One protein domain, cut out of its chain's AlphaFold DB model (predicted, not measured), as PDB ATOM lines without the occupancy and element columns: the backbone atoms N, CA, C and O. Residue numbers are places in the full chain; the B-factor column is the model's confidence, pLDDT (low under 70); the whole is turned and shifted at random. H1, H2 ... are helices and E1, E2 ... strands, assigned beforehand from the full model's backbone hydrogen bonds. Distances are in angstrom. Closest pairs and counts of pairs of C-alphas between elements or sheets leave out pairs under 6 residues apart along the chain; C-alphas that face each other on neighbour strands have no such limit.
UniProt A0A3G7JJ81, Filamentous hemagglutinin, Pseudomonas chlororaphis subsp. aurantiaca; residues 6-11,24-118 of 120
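What this domain is: This is residues 6 to 11 and 24 to 118 of the 120 residues of the protein "Filamentous hemagglutinin" of Pseudomonas chlororaphis subsp. aurantiaca (UniProt A0A3G7JJ81). The chain winds in stacked turns, a small solenoid in which matching strands of successive turns lie side by side in three parallel sheets. The sheets E1 E3 E7 E10 E12 and E2 E6 E9 meet in a sharp inward fold, E4 E8 E11 makes a separate wall, and H1 lies in the last turn, away from that wall. The printed part has 101 residues, with one named helix and twelve named strands in the order E1 to E11, H1, E12; the class is mostly strand, though named elements hold 46 residues, under half. The whole is compact, with a radius of gyration of the C-alphas of 11.6 A, and spans 34 by 27 by 22 A.

How they stand to each other: The largest sheet runs E1, residues 6 to 8, E3, residues 34 to 37, E7, residues 62 to 65, E10, residues 92 to 95, and E12, residues 114 to 117. Its strands are parallel, with N 8 and O 36 at 2.8 A, N 37 and O 64 at 2.8 A, N 65 and O 94 at 2.9 A, and N 116 and O 93 at 2.7 A, within hydrogen-bond range. A second parallel sheet has E2, residues 29 to 31, E6, residues 57 to 59, and E9, residues 87 to 89; N 30 and O 57 are 2.8 A apart, N 58 and O 87 2.9 A. The closest C-alphas of E2 and E7, Gly 31 and Gly 63, are 4.2 A apart. The third parallel sheet has E4, residues 40 to 42, E8, residues 68 to 70, and E11, residues 98 to 100, with N 41 and O 68 at 2.9 A and N 69 and O 98 at 3.0 A. E5, residues 49 to 52, pairs with no named strand, but its residues 50 to 51 pair with residues 78 to 79, parallel. H1, residues 106 to 110, is on none of the three sheets, only just so for E2 E6 E9, with 4 pairs of C-alphas within 10 A. In H1, 0 of 1 O i to N i+4 pairs and 2 of 2 O i to N i+3 pairs are within range.

Where its parts are: E1 begins at C-alpha 6, (348.743, 126.083, 241.600). E5 is 10.5 A from first to last C-alpha, H1 8.1 A and E9 7.2 A. H1 begins at C-alpha 106, (372.040, 129.519, 245.642), and E12 ends at C-alpha 117, (355.824, 140.827, 254.628).

The domain as a whole: The C-alphas farthest apart, of Gly 11 and Ala 83, are 36.4 A apart. Residues 12 to 23 are not printed, and C-alphas 11 and 24 are 23.6 A apart across the cut. Of the links printed whole, E8 to E9 is long, 16 residues, and E4 to E5 is short but not tight. Mean pLDDT of the printed part is 96.8, and no printed residue is under 70.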
ATOM      1  N   GLY A   6     349.178 124.745 242.012       96.50
ATOM      2  CA  GLY A   6     348.743 126.083 241.600       96.50
ATOM      3  C   GLY A   6     348.137 126.901 242.745       96.50
ATOM      4  O   GLY A   6     348.539 128.048 242.955       96.50
ATOM      5  N   ASN A   7     347.191 126.300 243.470       97.31
ATOM      6  CA  ASN A   7     346.487 126.870 244.616       97.31
ATOM      7  C   ASN A   7     346.246 125.772 245.665       97.31
ATOM      8  O   ASN A   7     345.500 124.830 245.404       97.31
ATOM      9  N   LEU A   8     346.883 125.891 246.828       97.75
ATOM     10  CA  LEU A   8     346.667 125.027 247.983       97.75
ATOM     11  C   LEU A   8     345.651 125.705 248.909       97.75
ATOM     12  O   LEU A   8     346.032 126.423 249.831       97.75
ATOM     13  N   ALA A   9     344.360 125.514 248.631       96.94
ATOM     14  CA  ALA A   9     343.277 126.160 249.380       96.94
ATOM     15  C   ALA A   9     343.148 125.641 250.825       96.94
ATOM     16  O   ALA A   9     342.736 126.373 251.719       96.94
ATOM     17  N   SER A  10     343.502 124.376 251.046       94.50
ATOM     18  CA  SER A  10     343.534 123.702 252.345       94.50
ATOM     19  C   SER A  10     344.415 122.450 252.250       94.50
ATOM     20  O   SER A  10     344.911 122.112 251.174       94.50
ATOM     21  N   GLY A  11     344.631 121.760 253.371       95.94
ATOM     22  CA  GLY A  11     345.447 120.545 253.413       95.94
ATOM     23  C   GLY A  11     346.942 120.828 253.562       95.94
ATOM     24  O   GLY A  11     347.336 121.881 254.074       95.94
ATOM     25  N   GLY A  24     354.544 132.520 234.830       95.00
ATOM     26  CA  GLY A  24     353.224 133.132 234.979       95.00
ATOM     27  C   GLY A  24     353.032 134.355 234.088       95.00
ATOM     28  O   GLY A  24     353.989 135.000 233.672       95.00
ATOM     29  N   GLY A  25     351.778 134.684 233.783       96.06
ATOM     30  CA  GLY A  25     351.428 135.881 233.016       96.06
ATOM     31  C   GLY A  25     351.437 137.166 233.849       96.06
ATOM     32  O   GLY A  25     351.986 137.222 234.955       96.06
ATOM     33  N   GLN A  26     350.788 138.199 233.319       96.50
ATOM     34  CA  GLN A  26     350.519 139.445 234.036       96.50
ATOM     35  C   GLN A  26     349.724 139.189 235.327       96.50
ATOM     36  O   GLN A  26     348.836 138.338 235.355       96.50
ATOM     37  N   SER A  27     350.069 139.908 236.398       94.94
ATOM     38  CA  SER A  27     349.414 139.870 237.716       94.94
ATOM     39  C   SER A  27     349.301 138.471 238.336       94.94
ATOM     40  O   SER A  27     348.462 138.213 239.201       94.94
ATOM     41  N   SER A  28     350.146 137.541 237.893       95.31
ATOM     42  CA  SER A  28     350.132 136.166 238.371       95.31
ATOM     43  C   SER A  28     350.927 136.013 239.669       95.31
ATOM     44  O   SER A  28     351.848 136.770 239.957       95.31
ATOM     45  N   ARG A  29     350.564 135.005 240.464       95.75
ATOM     46  CA  ARG A  29     351.339 134.563 241.631       95.75
ATOM     47  C   ARG A  29     352.084 133.302 241.238       95.75
ATOM     48  O   ARG A  29     351.436 132.310 240.883       95.75
ATOM     49  N   VAL A  30     353.406 133.356 241.242       97.19
ATOM     50  CA  VAL A  30     354.265 132.297 240.723       97.19
ATOM     51  C   VAL A  30     355.221 131.864 241.819       97.19
ATOM     52  O   VAL A  30     356.107 132.618 242.193       97.19
ATOM     53  N   GLY A  31     355.030 130.648 242.328       97.06
ATOM     54  CA  GLY A  31     355.959 130.023 243.265       97.06
ATOM     55  C   GLY A  31     356.665 128.835 242.627       97.06
ATOM     56  O   GLY A  31     356.066 128.114 241.825       97.06
ATOM     57  N   GLY A  32     357.920 128.591 242.997       97.81
ATOM     58  CA  GLY A  32     358.647 127.409 242.535       97.81
ATOM     59  C   GLY A  32     357.980 126.093 242.952       97.81
ATOM     60  O   GLY A  32     357.966 125.153 242.161       97.81
ATOM     61  N   LEU A  33     357.348 126.040 244.134       98.19
ATOM     62  CA  LEU A  33     356.568 124.893 244.618       98.19
ATOM     63  C   LEU A  33     355.058 125.159 244.545       98.19
ATOM     64  O   LEU A  33     354.331 124.417 243.881       98.19
ATOM     65  N   VAL A  34     354.589 126.228 245.201       98.19
ATOM     66  CA  VAL A  34     353.158 126.542 245.344       98.19
ATOM     67  C   VAL A  34     352.855 127.977 244.912       98.19
ATOM     68  O   VAL A  34     353.501 128.918 245.353       98.19
ATOM     69  N   GLY A  35     351.836 128.187 244.078       97.19
ATOM     70  CA  GLY A  35     351.448 129.540 243.659       97.19
ATOM     71  C   GLY A  35     350.783 130.357 244.769       97.19
ATOM     72  O   GLY A  35     351.210 131.467 245.077       97.19
ATOM     73  N   MET A  36     349.732 129.806 245.372       97.62
ATOM     74  CA  MET A  36     349.017 130.385 246.512       97.62
ATOM     75  C   MET A  36     348.867 129.324 247.599       97.62
ATOM     76  O   MET A  36     348.420 128.218 247.305       97.62
ATOM     77  N   ASN A  37     349.239 129.664 248.831       98.00
ATOM     78  CA  ASN A  37     349.154 128.793 249.994       98.00
ATOM     79  C   ASN A  37     348.169 129.344 251.030       98.00
ATOM     80  O   ASN A  37     348.474 130.333 251.695       98.00
ATOM     81  N   ALA A  38     347.044 128.657 251.200       97.56
ATOM     82  CA  ALA A  38     346.132 128.788 252.336       97.56
ATOM     83  C   ALA A  38     346.106 127.516 253.217       97.56
ATOM     84  O   ALA A  38     345.395 127.468 254.217       97.56
ATOM     85  N   GLY A  39     346.914 126.503 252.880       96.94
ATOM     86  CA  GLY A  39     347.131 125.286 253.661       96.94
ATOM     87  C   GLY A  39     348.442 125.321 254.454       96.94
ATOM     88  O   GLY A  39     348.926 126.378 254.855       96.94
ATOM     89  N   GLN A  40     349.022 124.150 254.702       98.00
ATOM     90  CA  GLN A  40     350.304 124.015 255.392       98.00
ATOM     91  C   GLN A  40     351.374 123.513 254.428       98.00
ATOM     92  O   GLN A  40     351.184 122.498 253.761       98.00
ATOM     93  N   ILE A  41     352.509 124.204 254.384       98.56
ATOM     94  CA  ILE A  41     353.701 123.747 253.670       98.56
ATOM     95  C   ILE A  41     354.784 123.472 254.701       98.56
ATOM     96  O   ILE A  41     355.120 124.346 255.502       98.56
ATOM     97  N   SER A  42     355.339 122.267 254.679       98.44
ATOM     98  CA  SER A  42     356.397 121.867 255.599       98.44
ATOM     99  C   SER A  42     357.457 121.022 254.912       98.44
ATOM    100  O   SER A  42     357.154 120.297 253.967       98.44
ATOM    101  N   THR A  43     358.704 121.120 255.384       98.31
ATOM    102  CA  THR A  43     359.822 120.238 254.982       98.31
ATOM    103  C   THR A  43     360.016 120.089 253.466       98.31
ATOM    104  O   THR A  43     360.494 119.068 252.976       98.31
ATOM    105  N   SER A  44     359.629 121.109 252.702       98.62
ATOM    106  CA  SER A  44     359.567 121.050 251.243       98.62
ATOM    107  C   SER A  44     360.614 121.959 250.613       98.62
ATOM    108  O   SER A  44     361.064 122.925 251.230       98.62
ATOM    109  N   SER A  45     361.008 121.679 249.372       98.44
ATOM    110  CA  SER A  45     362.033 122.469 248.693       98.44
ATOM    111  C   SER A  45     361.732 122.778 247.231       98.44
ATOM    112  O   SER A  45     361.075 122.019 246.518       98.44
ATOM    113  N   ALA A  46     362.224 123.926 246.774       98.31
ATOM    114  CA  ALA A  46     362.100 124.354 245.391       98.31
ATOM    115  C   ALA A  46     363.437 124.795 244.797       98.31
ATOM    116  O   ALA A  46     364.130 125.675 245.305       98.31
ATOM    117  N   PHE A  47     363.747 124.213 243.646       97.44
ATOM    118  CA  PHE A  47     364.942 124.490 242.848       97.44
ATOM    119  C   PHE A  47     364.581 125.143 241.506       97.44
ATOM    120  O   PHE A  47     365.425 125.269 240.621       97.44
ATOM    121  N   ALA A  48     363.307 125.490 241.312       95.25
ATOM    122  CA  ALA A  48     362.787 125.925 240.027       95.25
ATOM    123  C   ALA A  48     363.172 127.374 239.699       95.25
ATOM    124  O   ALA A  48     363.114 128.254 240.553       95.25
ATOM    125  N   THR A  49     363.492 127.632 238.432       97.88
ATOM    126  CA  THR A  49     363.650 128.996 237.917       97.88
ATOM    127  C   THR A  49     362.279 129.603 237.655       97.88
ATOM    128  O   THR A  49     361.514 129.092 236.828       97.88
ATOM    129  N   VAL A  50     361.974 130.714 238.315       97.69
ATOM    130  CA  VAL A  50     360.666 131.371 238.240       97.69
ATOM    131  C   VAL A  50     360.744 132.629 237.385       97.69
ATOM    132  O   VAL A  50     361.668 133.423 237.527       97.69
ATOM    133  N   LYS A  51     359.771 132.816 236.488       97.00
ATOM    134  CA  LYS A  51     359.615 134.026 235.666       97.00
ATOM    135  C   LYS A  51     358.148 134.420 235.527       97.00
ATOM    136  O   LYS A  51     357.253 133.583 235.661       97.00
ATOM    137  N   GLY A  52     357.886 135.675 235.176       95.94
ATOM    138  CA  GLY A  52     356.540 136.076 234.784       95.94
ATOM    139  C   GLY A  52     356.420 137.474 234.201       95.94
ATOM    140  O   GLY A  52     357.428 138.107 233.895       95.94
ATOM    141  N   GLY A  53     355.176 137.911 233.990       96.94
ATOM    142  CA  GLY A  53     354.836 139.176 233.329       96.94
ATOM    143  C   GLY A  53     354.686 140.370 234.278       96.94
ATOM    144  O   GLY A  53     355.061 140.306 235.450       96.94
ATOM    145  N   TYR A  54     354.114 141.463 233.767       97.44
ATOM    146  CA  TYR A  54     353.861 142.699 234.517       97.44
ATOM    147  C   TYR A  54     353.111 142.453 235.830       97.44
ATOM    148  O   TYR A  54     352.140 141.699 235.856       97.44
ATOM    149  N   TYR A  55     353.551 143.095 236.913       95.44
ATOM    150  CA  TYR A  55     352.935 143.054 238.246       95.44
ATOM    151  C   TYR A  55     352.787 141.652 238.858       95.44
ATOM    152  O   TYR A  55     351.982 141.451 239.770       95.44
ATOM    153  N   ALA A  56     353.517 140.659 238.347       95.81
ATOM    154  CA  ALA A  56     353.531 139.323 238.921       95.81
ATOM    155  C   ALA A  56     354.296 139.290 240.258       95.81
ATOM    156  O   ALA A  56     355.191 140.103 240.491       95.81
ATOM    157  N   SER A  57     353.951 138.318 241.104       95.31
ATOM    158  CA  SER A  57     354.759 137.886 242.251       95.31
ATOM    159  C   SER A  57     355.576 136.669 241.824       95.31
ATOM    160  O   SER A  57     354.975 135.680 241.393       95.31
ATOM    161  N   LEU A  58     356.907 136.761 241.865       95.94
ATOM    162  CA  LEU A  58     357.838 135.746 241.366       95.94
ATOM    163  C   LEU A  58     358.735 135.224 242.479       95.94
ATOM    164  O   LEU A  58     359.615 135.948 242.939       95.94
ATOM    165  N   ASP A  59     358.538 133.970 242.884       96.12
ATOM    166  CA  ASP A  59     359.017 133.543 244.195       96.12
ATOM    167  C   ASP A  59     359.587 132.130 244.224       96.12
ATOM    168  O   ASP A  59     359.045 131.206 243.617       96.12
ATOM    169  N   GLY A  60     360.684 131.947 244.960       96.44
ATOM    170  CA  GLY A  60     361.436 130.693 244.928       96.44
ATOM    171  C   GLY A  60     360.660 129.482 245.457       96.44
ATOM    172  O   GLY A  60     360.750 128.420 244.849       96.44
ATOM    173  N   LEU A  61     359.844 129.619 246.511       98.12
ATOM    174  CA  LEU A  61     359.007 128.532 247.050       98.12
ATOM    175  C   LEU A  61     357.508 128.812 246.865       98.12
ATOM    176  O   LEU A  61     356.809 128.006 246.244       98.12
ATOM    177  N   VAL A  62     357.015 129.934 247.405       97.94
ATOM    178  CA  VAL A  62     355.579 130.252 247.482       97.94
ATOM    179  C   VAL A  62     355.282 131.648 246.945       97.94
ATOM    180  O   VAL A  62     355.797 132.632 247.468       97.94
ATOM    181  N   GLY A  63     354.373 131.750 245.971       96.19
ATOM    182  CA  GLY A  63     353.968 133.048 245.419       96.19
ATOM    183  C   GLY A  63     353.291 133.951 246.463       96.19
ATOM    184  O   GLY A  63     353.685 135.086 246.724       96.19
ATOM    185  N   MET A  64     352.254 133.422 247.109       96.94
ATOM    186  CA  MET A  64     351.551 134.094 248.202       96.94
ATOM    187  C   MET A  64     351.247 133.115 249.326       96.94
ATOM    188  O   MET A  64     350.614 132.090 249.090       96.94
ATOM    189  N   ASN A  65     351.653 133.457 250.543       97.19
ATOM    190  CA  ASN A  65     351.374 132.684 251.744       97.19
ATOM    191  C   ASN A  65     350.366 133.415 252.635       97.19
ATOM    192  O   ASN A  65     350.676 134.490 253.141       97.19
ATOM    193  N   THR A  66     349.197 132.821 252.867       96.81
ATOM    194  CA  THR A  66     348.180 133.308 253.816       96.81
ATOM    195  C   THR A  66     348.017 132.390 255.028       96.81
ATOM    196  O   THR A  66     347.160 132.641 255.866       96.81
ATOM    197  N   SER A  67     348.817 131.325 255.121       96.69
ATOM    198  CA  SER A  67     348.775 130.340 256.206       96.69
ATOM    199  C   SER A  67     350.205 130.014 256.655       96.69
ATOM    200  O   SER A  67     350.918 130.944 257.022       96.69
ATOM    201  N   SER A  68     350.664 128.759 256.656       96.62
ATOM    202  CA  SER A  68     351.964 128.390 257.238       96.62
ATOM    203  C   SER A  68     352.949 127.802 256.229       96.62
ATOM    204  O   SER A  68     352.589 126.942 255.420       96.62
ATOM    205  N   VAL A  69     354.204 128.251 256.323       98.12
ATOM    206  CA  VAL A  69     355.374 127.696 255.629       98.12
ATOM    207  C   VAL A  69     356.479 127.436 256.652       98.12
ATOM    208  O   VAL A  69     357.008 128.370 257.259       98.12
ATOM    209  N   LEU A  70     356.851 126.178 256.849       98.06
ATOM    210  CA  LEU A  70     357.774 125.752 257.900       98.06
ATOM    211  C   LEU A  70     358.896 124.879 257.331       98.06
ATOM    212  O   LEU A  70     358.636 124.020 256.492       98.06
ATOM    213  N   LEU A  71     360.127 125.028 257.834       98.31
ATOM    214  CA  LEU A  71     361.241 124.107 257.537       98.31
ATOM    215  C   LEU A  71     361.452 123.859 256.034       98.31
ATOM    216  O   LEU A  71     361.832 122.767 255.621       98.31
ATOM    217  N   SER A  72     361.130 124.846 255.206       98.62
ATOM    218  CA  SER A  72     361.129 124.716 253.755       98.62
ATOM    219  C   SER A  72     362.206 125.598 253.141       98.62
ATOM    220  O   SER A  72     362.628 126.593 253.739       98.62
ATOM    221  N   SER A  73     362.672 125.234 251.950       98.50
ATOM    222  CA  SER A  73     363.819 125.894 251.333       98.50
ATOM    223  C   SER A  73     363.637 126.211 249.858       98.50
ATOM    224  O   SER A  73     362.951 125.505 249.122       98.50
ATOM    225  N   ALA A  74     364.275 127.283 249.404       98.56
ATOM    226  CA  ALA A  74     364.335 127.619 247.990       98.56
ATOM    227  C   ALA A  74     365.761 127.946 247.559       98.56
ATOM    228  O   ALA A  74     366.502 128.609 248.283       98.56
ATOM    229  N   SER A  75     366.129 127.493 246.361       98.44
ATOM    230  CA  SER A  75     367.431 127.811 245.774       98.44
ATOM    231  C   SER A  75     367.408 128.166 244.289       98.44
ATOM    232  O   SER A  75     368.453 128.450 243.701       98.44
ATOM    233  N   GLY A  76     366.230 128.104 243.666       97.44
ATOM    234  CA  GLY A  76     366.046 128.421 242.256       97.44
ATOM    235  C   GLY A  76     366.170 129.917 241.963       97.44
ATOM    236  O   GLY A  76     365.937 130.760 242.827       97.44
ATOM    237  N   LYS A  77     366.530 130.253 240.721       98.06
ATOM    238  CA  LYS A  77     366.675 131.645 240.281       98.06
ATOM    239  C   LYS A  77     365.308 132.322 240.140       98.06
ATOM    240  O   LYS A  77     364.434 131.812 239.437       98.06
ATOM    241  N   VAL A  78     365.165 133.522 240.698       97.62
ATOM    242  CA  VAL A  78     364.023 134.406 240.431       97.62
ATOM    243  C   VAL A  78     364.387 135.355 239.286       97.62
ATOM    244  O   VAL A  78     365.192 136.268 239.443       97.62
ATOM    245  N   ASN A  79     363.832 135.116 238.100       96.88
ATOM    246  CA  ASN A  79     364.137 135.863 236.881       96.88
ATOM    247  C   ASN A  79     363.126 137.006 236.679       96.88
ATOM    248  O   ASN A  79     362.199 136.893 235.871       96.88
ATOM    249  N   PHE A  80     363.282 138.071 237.470       95.31
ATOM    250  CA  PHE A  80     362.439 139.268 237.418       95.31
ATOM    251  C   PHE A  80     362.969 140.314 236.422       95.31
ATOM    252  O   PHE A  80     364.129 140.285 236.013       95.31
ATOM    253  N   SER A  81     362.107 141.257 236.037       96.00
ATOM    254  CA  SER A  81     362.424 142.393 235.169       96.00
ATOM    255  C   SER A  81     362.091 143.711 235.877       96.00
ATOM    256  O   SER A  81     360.926 143.924 236.232       96.00
ATOM    257  N   PRO A  82     363.056 144.640 236.038       91.19
ATOM    258  CA  PRO A  82     362.809 145.945 236.662       91.19
ATOM    259  C   PRO A  82     361.709 146.765 235.974       91.19
ATOM    260  O   PRO A  82     360.992 147.515 236.629       91.19
ATOM    261  N   ALA A  83     361.522 146.588 234.662       95.25
ATOM    262  CA  ALA A  83     360.510 147.305 233.886       95.25
ATOM    263  C   ALA A  83     359.072 146.818 234.148       95.25
ATOM    264  O   ALA A  83     358.118 147.437 233.680       95.25
ATOM    265  N   TYR A  84     358.896 145.681 234.829       95.81
ATOM    266  CA  TYR A  84     357.601 145.001 234.935       95.81
ATOM    267  C   TYR A  84     356.864 145.283 236.247       95.81
ATOM    268  O   TYR A  84     355.750 144.792 236.418       95.81
ATOM    269  N   GLY A  85     357.442 146.061 237.172       94.62
ATOM    270  CA  GLY A  85     356.797 146.390 238.451       94.62
ATOM    271  C   GLY A  85     356.446 145.150 239.280       94.62
ATOM    272  O   GLY A  85     355.375 145.081 239.880       94.62
ATOM    273  N   GLN A  86     357.303 144.131 239.227       95.62
ATOM    274  CA  GLN A  86     357.085 142.837 239.869       95.62
ATOM    275  C   GLN A  86     357.403 142.883 241.362       95.62
ATOM    276  O   GLN A  86     358.263 143.641 241.805       95.62
ATOM    277  N   LEU A  87     356.738 142.011 242.115       95.31
ATOM    278  CA  LEU A  87     357.152 141.640 243.463       95.31
ATOM    279  C   LEU A  87     357.929 140.329 243.379       95.31
ATOM    280  O   LEU A  87     357.605 139.465 242.565       95.31
ATOM    281  N   TYR A  88     358.959 140.178 244.198       96.56
ATOM    282  CA  TYR A  88     359.787 138.982 244.167       96.56
ATOM    283  C   TYR A  88     360.412 138.695 245.524       96.56
ATOM    284  O   TYR A  88     360.819 139.612 246.239       96.56
ATOM    285  N   GLY A  89     360.508 137.412 245.851       97.12
ATOM    286  CA  GLY A  89     361.161 136.910 247.044       97.12
ATOM    287  C   GLY A  89     361.870 135.581 246.797       97.12
ATOM    288  O   GLY A  89     361.376 134.695 246.103       97.12
ATOM    289  N   GLY A  90     363.033 135.406 247.414       97.81
ATOM    290  CA  GLY A  90     363.822 134.181 247.321       97.81
ATOM    291  C   GLY A  90     363.080 132.965 247.873       97.81
ATOM    292  O   GLY A  90     363.258 131.863 247.372       97.81
ATOM    293  N   LEU A  91     362.200 133.160 248.860       97.94
ATOM    294  CA  LEU A  91     361.339 132.120 249.421       97.94
ATOM    295  C   LEU A  91     359.856 132.412 249.173       97.94
ATOM    296  O   LEU A  91     359.155 131.581 248.595       97.94
ATOM    297  N   ILE A  92     359.372 133.565 249.646       97.69
ATOM    298  CA  ILE A  92     357.951 133.941 249.614       97.69
ATOM    299  C   ILE A  92     357.801 135.334 249.013       97.69
ATOM    300  O   ILE A  92     358.466 136.265 249.458       97.69
ATOM    301  N   GLY A  93     356.869 135.520 248.083       95.31
ATOM    302  CA  GLY A  93     356.614 136.847 247.516       95.31
ATOM    303  C   GLY A  93     355.825 137.722 248.432       95.31
ATOM    304  O   GLY A  93     356.330 138.711 248.953       95.31
ATOM    305  N   VAL A  94     354.578 137.332 248.670       96.56
ATOM    306  CA  VAL A  94     353.717 138.017 249.630       96.56
ATOM    307  C   VAL A  94     353.443 137.099 250.805       96.56
ATOM    308  O   VAL A  94     352.759 136.085 250.668       96.56
ATOM    309  N   ASN A  95     353.949 137.477 251.973       96.88
ATOM    310  CA  ASN A  95     353.705 136.772 253.218       96.88
ATOM    311  C   ASN A  95     352.669 137.519 254.066       96.88
ATOM    312  O   ASN A  95     352.951 138.587 254.602       96.88
ATOM    313  N   LEU A  96     351.483 136.930 254.197       96.12
ATOM    314  CA  LEU A  96     350.393 137.333 255.097       96.12
ATOM    315  C   LEU A  96     350.232 136.351 256.270       96.12
ATOM    316  O   LEU A  96     349.467 136.609 257.189       96.12
ATOM    317  N   GLY A  97     350.937 135.219 256.227       95.62
ATOM    318  CA  GLY A  97     350.858 134.164 257.227       95.62
ATOM    319  C   GLY A  97     352.158 133.927 257.998       95.62
ATOM    320  O   GLY A  97     353.067 134.769 258.073       95.62
ATOM    321  N   GLN A  98     352.251 132.738 258.581       95.62
ATOM    322  CA  GLN A  98     353.410 132.254 259.309       95.62
ATOM    323  C   GLN A  98     354.474 131.695 258.364       95.62
ATOM    324  O   GLN A  98     354.207 131.027 257.369       95.62
ATOM    325  N   GLN A  99     355.713 131.995 258.721       94.19
ATOM    326  CA  GLN A  99     356.937 131.485 258.136       94.19
ATOM    327  C   GLN A  99     357.924 131.303 259.285       94.19
ATOM    328  O   GLN A  99     358.076 132.239 260.084       94.19
ATOM    329  N   TYR A 100     358.506 130.111 259.399       95.88
ATOM    330  CA  TYR A 100     359.421 129.749 260.476       95.88
ATOM    331  C   TYR A 100     360.459 128.729 259.992       95.88
ATOM    332  O   TYR A 100     360.130 127.828 259.223       95.88
ATOM    333  N   LEU A 101     361.711 128.881 260.436       97.25
ATOM    334  CA  LEU A 101     362.841 127.986 260.120       97.25
ATOM    335  C   LEU A 101     362.998 127.646 258.631       97.25
ATOM    336  O   LEU A 101     363.422 126.551 258.271       97.25
ATOM    337  N   ASN A 102     362.644 128.580 257.757       98.12
ATOM    338  CA  ASN A 102     362.857 128.420 256.331       98.12
ATOM    339  C   ASN A 102     364.253 128.904 255.947       98.12
ATOM    340  O   ASN A 102     364.856 129.713 256.654       98.12
ATOM    341  N   SER A 103     364.748 128.452 254.802       98.31
ATOM    342  CA  SER A 103     366.063 128.845 254.305       98.31
ATOM    343  C   SER A 103     366.046 129.178 252.819       98.31
ATOM    344  O   SER A 103     365.210 128.711 252.048       98.31
ATOM    345  N   VAL A 104     366.988 130.018 252.414       98.44
ATOM    346  CA  VAL A 104     367.267 130.333 251.013       98.44
ATOM    347  C   VAL A 104     368.744 130.108 250.745       98.44
ATOM    348  O   VAL A 104     369.582 130.360 251.611       98.44
ATOM    349  N   SER A 105     369.062 129.595 249.563       98.50
ATOM    350  CA  SER A 105     370.436 129.329 249.132       98.50
ATOM    351  C   SER A 105     370.585 129.520 247.621       98.50
ATOM    352  O   SER A 105     369.610 129.791 246.925       98.50
ATOM    353  N   GLY A 106     371.803 129.405 247.086       97.81
ATOM    354  CA  GLY A 106     372.040 129.519 245.642       97.81
ATOM    355  C   GLY A 106     371.513 130.833 245.050       97.81
ATOM    356  O   GLY A 106     371.612 131.882 245.678       97.81
ATOM    357  N   ALA A 107     370.910 130.762 243.861       97.81
ATOM    358  CA  ALA A 107     370.408 131.938 243.141       97.81
ATOM    359  C   ALA A 107     369.176 132.593 243.797       97.81
ATOM    360  O   ALA A 107     368.795 133.700 243.425       97.81
ATOM    361  N   ALA A 108     368.538 131.937 244.772       97.44
ATOM    362  CA  ALA A 108     367.445 132.545 245.530       97.44
ATOM    363  C   ALA A 108     367.938 133.629 246.508       97.44
ATOM    364  O   ALA A 108     367.127 134.422 246.981       97.44
ATOM    365  N   LEU A 109     369.245 133.677 246.807       98.06
ATOM    366  CA  LEU A 109     369.860 134.717 247.643       98.06
ATOM    367  C   LEU A 109     370.040 136.057 246.920       98.06
ATOM    368  O   LEU A 109     370.248 137.071 247.581       98.06
ATOM    369  N   ASP A 110     369.923 136.079 245.591       97.00
ATOM    370  CA  ASP A 110     370.079 137.299 244.787       97.00
ATOM    371  C   ASP A 110     368.912 138.290 244.984       97.00
ATOM    372  O   ASP A 110     368.943 139.419 244.492       97.00
ATOM    373  N   VAL A 111     367.865 137.873 245.701       97.25
ATOM    374  CA  VAL A 111     366.671 138.656 246.022       97.25
ATOM    375  C   VAL A 111     366.335 138.547 247.517       97.25
ATOM    376  O   VAL A 111     366.756 137.596 248.179       97.25
ATOM    377  N   PRO A 112     365.549 139.484 248.085       97.62
ATOM    378  CA  PRO A 112     365.118 139.394 249.479       97.62
ATOM    379  C   PRO A 112     364.419 138.065 249.767       97.62
ATOM    380  O   PRO A 112     363.610 137.614 248.964       97.62
ATOM    381  N   MET A 113     364.657 137.449 250.929       96.62
ATOM    382  CA  MET A 113     364.013 136.175 251.291       96.62
ATOM    383  C   MET A 113     362.478 136.251 251.216       96.62
ATOM    384  O   MET A 113     361.828 135.312 250.754       96.62
ATOM    385  N   ILE A 114     361.908 137.377 251.653       97.31
ATOM    386  CA  ILE A 114     360.482 137.681 251.534       97.31
ATOM    387  C   ILE A 114     360.335 138.995 250.773       97.31
ATOM    388  O   ILE A 114     360.886 140.003 251.213       97.31
ATOM    389  N   GLY A 115     359.573 139.001 249.678       95.31
ATOM    390  CA  GLY A 115     359.373 140.206 248.865       95.31
ATOM    391  C   GLY A 115     358.550 141.278 249.581       95.31
ATOM    392  O   GLY A 115     358.912 142.452 249.614       95.31
ATOM    393  N   ARG A 116     357.441 140.875 250.203       96.06
ATOM    394  CA  ARG A 116     356.562 141.737 250.994       96.06
ATOM    395  C   ARG A 116     355.990 140.971 252.178       96.06
ATOM    396  O   ARG A 116     355.249 140.006 252.001       96.06
ATOM    397  N   ASN A 117     356.293 141.434 253.386       94.38
ATOM    398  CA  ASN A 117     355.824 140.827 254.628       94.38
ATOM    399  C   ASN A 117     354.771 141.727 255.295       94.38
ATOM    400  O   ASN A 117     355.075 142.865 255.634       94.38
ATOM    401  N   LEU A 118     353.544 141.227 255.459       89.06
ATOM    402  CA  LEU A 118     352.367 141.972 255.934       89.06
ATOM    403  C   LEU A 118     351.706 141.266 257.125       89.06
ATOM    404  O   LEU A 118     350.515 140.965 257.103       89.06
TER     405      LEU A 118